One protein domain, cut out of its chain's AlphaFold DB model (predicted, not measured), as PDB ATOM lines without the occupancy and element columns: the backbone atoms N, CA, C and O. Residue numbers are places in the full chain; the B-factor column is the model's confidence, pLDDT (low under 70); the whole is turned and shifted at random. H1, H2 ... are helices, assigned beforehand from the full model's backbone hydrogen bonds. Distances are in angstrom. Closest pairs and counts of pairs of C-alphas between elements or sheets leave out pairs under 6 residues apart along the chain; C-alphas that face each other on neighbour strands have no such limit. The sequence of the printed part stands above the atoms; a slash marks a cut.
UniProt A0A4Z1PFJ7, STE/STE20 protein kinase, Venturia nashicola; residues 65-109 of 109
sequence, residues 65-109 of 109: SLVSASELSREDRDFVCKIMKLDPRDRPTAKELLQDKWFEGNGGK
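This is residues 65 to 109 of the 109 residues of the protein "STE/STE20 protein kinase" of Venturia nashicola (UniProt A0A4Z1PFJ7). Picture a thin, flat U lying on its side: H1, the longest helix, makes one limb, residues 84 to 93 make the bend, and the chain folds back through the short helices H2 and H3 to make the other limb. Residues 65 to 73 lead into H1 as a loop with no named helix. The printed part has 45 residues with three named helices, in the order H1, H2, H3, and no named strand; its class is all helix, though under half of the residues, 18 of 45, are in named elements. It is only just compact, close to loose, with a radius of gyration of the C-alphas of 11.2 A, and it spans 31 by 23 by 9 A.

Start at C-alpha 65 at (143.627, 206.968, 149.590). Find C-alpha 74 at (140.755, 198.754, 152.589); from there H1, residues 74 to 83, runs 14.5 A to C-alpha 83 at (150.563, 200.331, 141.979). Further on come H2, residues 94 to 97, and H3, residues 101 to 104, each 5.0 A long; H3 ends at C-alpha 104 at (146.654, 185.855, 149.580).

Look first at H1 and H3, which only just touch, with 3 pairs of C-alphas within 8 A; the closest are those of Glu 75 and Trp 102, 6.4 A apart. H1 and H2 are only just apart, their closest C-alphas 8.4 A from each other. H2 and H3 are also only just apart, at 8.5 A. In H1 every O i to N i+4 pair is within hydrogen-bond range; H2 and H3 are too short for such a pair, and each has its 1 O i to N i+3 pair within range.

The two C-alphas farthest apart, those of Arg 89 and Lys 109, are 31.3 A apart. The printed part has no cut, and it ends at the chain's last residue, 109. The link from H1 to H2 is short and that from H2 to H3 is tight. Mean pLDDT of the printed part is 89.3; look for values under 70 at residues 105 to 109.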
ATOM      1  N   SER A  65     143.418 207.424 148.214       94.94
ATOM      2  CA  SER A  65     143.627 206.968 149.590       94.94
ATOM      3  C   SER A  65     142.466 207.294 150.538       94.94
ATOM      4  O   SER A  65     142.368 206.680 151.598       94.94
ATOM      5  N   LEU A  66     141.582 208.227 150.167       95.88
ATOM      6  CA  LEU A  66     140.414 208.635 150.950       95.88
ATOM      7  C   LEU A  66     139.106 207.978 150.485       95.88
ATOM      8  O   LEU A  66     138.052 208.292 151.036       95.88
ATOM      9  N   VAL A  67     139.151 207.071 149.499       95.25
ATOM     10  CA  VAL A  67     137.967 206.303 149.082       95.25
ATOM     11  C   VAL A  67     137.402 205.532 150.276       95.25
ATOM     12  O   VAL A  67     138.141 204.948 151.084       95.25
ATOM     13  N   SER A  68     136.075 205.570 150.394       93.69
ATOM     14  CA  SER A  68     135.346 204.984 151.511       93.69
ATOM     15  C   SER A  68     135.396 203.454 151.482       93.69
ATOM     16  O   SER A  68     135.366 202.838 150.420       93.69
ATOM     17  N   ALA A  69     135.391 202.830 152.666       93.25
ATOM     18  CA  ALA A  69     135.345 201.369 152.790       93.25
ATOM     19  C   ALA A  69     134.038 200.753 152.243       93.25
ATOM     20  O   ALA A  69     133.981 199.556 151.982       93.25
ATOM     21  N   SER A  70     132.986 201.567 152.085       93.94
ATOM     22  CA  SER A  70     131.720 201.170 151.458       93.94
ATOM     23  C   SER A  70     131.797 201.061 149.937       93.94
ATOM     24  O   SER A  70     130.977 200.366 149.347       93.94
ATOM     25  N   GLU A  71     132.738 201.760 149.300       93.00
ATOM     26  CA  GLU A  71     132.943 201.712 147.847       93.00
ATOM     27  C   GLU A  71     134.063 200.745 147.463       93.00
ATOM     28  O   GLU A  71     133.981 200.089 146.428       93.00
ATOM     29  N   LEU A  72     135.112 200.673 148.284       93.44
ATOM     30  CA  LEU A  72     136.286 199.852 148.027       93.44
ATOM     31  C   LEU A  72     136.843 199.322 149.345       93.44
ATOM     32  O   LEU A  72     137.025 200.095 150.288       93.44
ATOM     33  N   SER A  73     137.144 198.021 149.414       93.88
ATOM     34  CA  SER A  73     137.763 197.450 150.610       93.88
ATOM     35  C   SER A  73     139.077 198.170 150.929       93.88
ATOM     36  O   SER A  73     139.727 198.765 150.060       93.88
ATOM     37  N   ARG A  74     139.486 198.135 152.199       93.69
ATOM     38  CA  ARG A  74     140.755 198.754 152.589       93.69
ATOM     39  C   ARG A  74     141.917 198.086 151.858       93.69
ATOM     40  O   ARG A  74     142.830 198.777 151.421       93.69
ATOM     41  N   GLU A  75     141.858 196.773 151.718       93.75
ATOM     42  CA  GLU A  75     142.853 195.939 151.059       93.75
ATOM     43  C   GLU A  75     143.013 196.332 149.584       93.75
ATOM     44  O   GLU A  75     144.136 196.567 149.134       93.75
ATOM     45  N   ASP A  76     141.904 196.486 148.856       94.62
ATOM     46  CA  ASP A  76     141.921 196.892 147.446       94.62
ATOM     47  C   ASP A  76     142.407 198.329 147.281       94.62
ATOM     48  O   ASP A  76     143.228 198.617 146.409       94.62
ATOM     49  N   ARG A  77     141.944 199.247 148.136       95.94
ATOM     50  CA  ARG A  77     142.389 200.643 148.099       95.94
ATOM     51  C   ARG A  77     143.891 200.749 148.343       95.94
ATOM     52  O   ARG A  77     144.588 201.438 147.597       95.94
ATOM     53  N   ASP A  78     144.388 200.063 149.366       94.94
ATOM     54  CA  ASP A  78     145.799 200.086 149.737       94.94
ATOM     55  C   ASP A  78     146.659 199.435 148.627       94.94
ATOM     56  O   ASP A  78     147.756 199.921 148.335       94.94
ATOM     57  N   PHE A  79     146.154 198.399 147.943       95.94
ATOM     58  CA  PHE A  79     146.807 197.798 146.774       95.94
ATOM     59  C   PHE A  79     146.822 198.731 145.553       95.94
ATOM     60  O   PHE A  79     147.879 198.955 144.959       95.94
ATOM     61  N   VAL A  80     145.695 199.357 145.205       96.06
ATOM     62  CA  VAL A  80     145.624 200.309 144.083       96.06
ATOM     63  C   VAL A  80     146.538 201.513 144.326       96.06
ATOM     64  O   VAL A  80     147.319 201.878 143.448       96.06
ATOM     65  N   CYS A  81     146.542 202.089 145.532       95.44
ATOM     66  CA  CYS A  81     147.449 203.187 145.894       95.44
ATOM     67  C   CYS A  81     148.939 202.807 145.835       95.44
ATOM     68  O   CYS A  81     149.797 203.693 145.762       95.44
ATOM     69  N   LYS A  82     149.257 201.512 145.898       95.44
ATOM     70  CA  LYS A  82     150.619 200.987 145.779       95.44
ATOM     71  C   LYS A  82     151.075 200.909 144.323       95.44
ATOM     72  O   LYS A  82     152.204 201.291 144.038       95.44
ATOM     73  N   ILE A  83     150.214 200.462 143.407       95.81
ATOM     74  CA  ILE A  83     150.563 200.331 141.979       95.81
ATOM     75  C   ILE A  83     150.385 201.635 141.194       95.81
ATOM     76  O   ILE A  83     151.084 201.854 140.209       95.81
ATOM     77  N   MET A  84     149.498 202.525 141.645       94.81
ATOM     78  CA  MET A  84     149.174 203.789 140.972       94.81
ATOM     79  C   MET A  84     150.020 204.972 141.471       94.81
ATOM     80  O   MET A  84     149.554 206.107 141.507       94.81
ATOM     81  N   LYS A  85     151.275 204.741 141.882       91.31
ATOM     82  CA  LYS A  85     152.181 205.852 142.218       91.31
ATOM     83  C   LYS A  85     152.430 206.710 140.985       91.31
ATOM     84  O   LYS A  85     152.632 206.178 139.889       91.31
ATOM     85  N   LEU A  86     152.407 208.030 141.162       88.31
ATOM     86  CA  LEU A  86     152.649 208.965 140.069       88.31
ATOM     87  C   LEU A  86     154.054 208.734 139.495       88.31
ATOM     88  O   LEU A  86     154.159 208.356 138.330       88.31
ATOM     89  N   ASP A  87     155.085 208.786 140.349       88.50
ATOM     90  CA  ASP A  87     156.468 208.447 139.994       88.50
ATOM     91  C   ASP A  87     156.615 206.932 139.758       88.50
ATOM     92  O   ASP A  87     156.367 206.136 140.673       88.50
ATOM     93  N   PRO A  88     157.007 206.492 138.549       87.56
ATOM     94  CA  PRO A  88     157.157 205.073 138.248       87.56
ATOM     95  C   PRO A  88     158.255 204.397 139.080       87.56
ATOM     96  O   PRO A  88     158.173 203.189 139.284       87.56
ATOM     97  N   ARG A  89     159.239 205.146 139.601       90.81
ATOM     98  CA  ARG A  89     160.317 204.605 140.452       90.81
ATOM     99  C   ARG A  89     159.818 204.143 141.821       90.81
ATOM    100  O   ARG A  89     160.477 203.329 142.457       90.81
ATOM    101  N   ASP A  90     158.661 204.640 142.259       91.88
ATOM    102  CA  ASP A  90     158.022 204.238 143.519       91.88
ATOM    103  C   ASP A  90     157.109 203.023 143.378       91.88
ATOM    104  O   ASP A  90     156.583 202.521 144.376       91.88
ATOM    105  N   ARG A  91     156.849 202.577 142.145       93.81
ATOM    106  CA  ARG A  91     155.990 201.420 141.923       93.81
ATOM    107  C   ARG A  91     156.789 200.155 142.220       93.81
ATOM    108  O   ARG A  91     157.901 200.011 141.713       93.81
ATOM    109  N   PRO A  92     156.226 199.216 142.992       96.62
ATOM    110  CA  PRO A  92     156.850 197.916 143.163       96.62
ATOM    111  C   PRO A  92     156.966 197.203 141.816       96.62
ATOM    112  O   PRO A  92     156.120 197.335 140.924       96.62
ATOM    113  N   THR A  93     158.008 196.399 141.689       96.25
ATOM    114  CA  THR A  93     158.181 195.498 140.555       96.25
ATOM    115  C   THR A  93     157.082 194.435 140.535       96.25
ATOM    116  O   THR A  93     156.473 194.110 141.555       96.25
ATOM    117  N   ALA A  94     156.875 193.805 139.377       94.81
ATOM    118  CA  ALA A  94     155.950 192.676 139.270       94.81
ATOM    119  C   ALA A  94     156.293 191.547 140.261       94.81
ATOM    120  O   ALA A  94     155.400 190.962 140.864       94.81
ATOM    121  N   LYS A  95     157.588 191.270 140.478       96.25
ATOM    122  CA  LYS A  95     158.038 190.248 141.432       96.25
ATOM    123  C   LYS A  95     157.631 190.588 142.866       96.25
ATOM    124  O   LYS A  95     157.169 189.701 143.573       96.25
ATOM    125  N   GLU A  96     157.797 191.840 143.282       95.94
ATOM    126  CA  GLU A  96     157.386 192.300 144.614       95.94
ATOM    127  C   GLU A  96     155.863 192.283 144.764       95.94
ATOM    128  O   GLU A  96     155.361 191.825 145.785       95.94
ATOM    129  N   LEU A  97     155.124 192.697 143.729       94.69
ATOM    130  CA  LEU A  97     153.660 192.675 143.742       94.69
ATOM    131  C   LEU A  97     153.086 191.274 143.898       94.69
ATOM    132  O   LEU A  97     152.121 191.101 144.630       94.69
ATOM    133  N   LEU A  98     153.681 190.268 143.261       93.44
ATOM    134  CA  LEU A  98     153.229 188.882 143.399       93.44
ATOM    135  C   LEU A  98     153.427 188.314 144.814       93.44
ATOM    136  O   LEU A  98     152.889 187.252 145.109       93.44
ATOM    137  N   GLN A  99     154.211 188.977 145.669       94.44
ATOM    138  CA  GLN A  99     154.367 188.628 147.087       94.44
ATOM    139  C   GLN A  99     153.457 189.465 147.998       94.44
ATOM    140  O   GLN A  99     153.566 189.395 149.221       94.44
ATOM    141  N   ASP A 100     152.597 190.306 147.423       94.06
ATOM    142  CA  ASP A 100     151.716 191.158 148.198       94.06
ATOM    143  C   ASP A 100     150.574 190.362 148.828       94.06
ATOM    144  O   ASP A 100     149.929 189.545 148.169       94.06
ATOM    145  N   LYS A 101     150.255 190.681 150.086       91.38
ATOM    146  CA  LYS A 101     149.154 190.054 150.832       91.38
ATOM    147  C   LYS A 101     147.801 190.200 150.145       91.38
ATOM    148  O   LYS A 101     146.903 189.405 150.403       91.38
ATOM    149  N   TRP A 102     147.643 191.193 149.268       93.06
ATOM    150  CA  TRP A 102     146.444 191.329 148.448       93.06
ATOM    151  C   TRP A 102     146.142 190.049 147.643       93.06
ATOM    152  O   TRP A 102     144.985 189.636 147.562       93.06
ATOM    153  N   PHE A 103     147.175 189.350 147.151       90.00
ATOM    154  CA  PHE A 103     147.039 188.083 146.419       90.00
ATOM    155  C   PHE A 103     146.756 186.858 147.309       90.00
ATOM    156  O   PHE A 103     146.408 185.802 146.787       90.00
ATOM    157  N   GLU A 104     146.858 186.971 148.638       86.69
ATOM    158  CA  GLU A 104     146.654 185.855 149.580       86.69
ATOM    159  C   GLU A 104     145.169 185.591 149.913       86.69
ATOM    160  O   GLU A 104     144.857 184.667 150.660       86.69
ATOM    161  N   GLY A 105     144.236 186.337 149.310       65.00
ATOM    162  CA  GLY A 105     142.823 185.948 149.272       65.00
ATOM    163  C   GLY A 105     141.924 186.543 150.355       65.00
ATOM    164  O   GLY A 105     141.161 185.811 150.977       65.00
ATOM    165  N   ASN A 106     141.932 187.873 150.494       58.25
ATOM    166  CA  ASN A 106     140.799 188.643 151.041       58.25
ATOM    167  C   ASN A 106     140.347 189.818 150.135       58.25
ATOM    168  O   ASN A 106     139.318 190.420 150.417       58.25
ATOM    169  N   GLY A 107     141.062 190.133 149.042       54.75
ATOM    170  CA  GLY A 107     140.770 191.253 148.121       54.75
ATOM    171  C   GLY A 107     139.733 190.947 147.030       54.75
ATOM    172  O   GLY A 107     139.870 191.382 145.893       54.75
ATOM    173  N   GLY A 108     138.742 190.108 147.328       54.75
ATOM    174  CA  GLY A 108     137.780 189.663 146.321       54.75
ATOM    175  C   GLY A 108     136.832 188.588 146.830       54.75
ATOM    176  O   GLY A 108     136.974 187.413 146.489       54.75
ATOM    177  N   LYS A 109     135.862 188.995 147.645       43.97
ATOM    178  CA  LYS A 109     134.567 188.321 147.768       43.97
ATOM    179  C   LYS A 109     133.467 189.349 147.597       43.97
ATOM    180  O   LYS A 109     133.615 190.437 148.191       43.97
TER     181      LYS A 109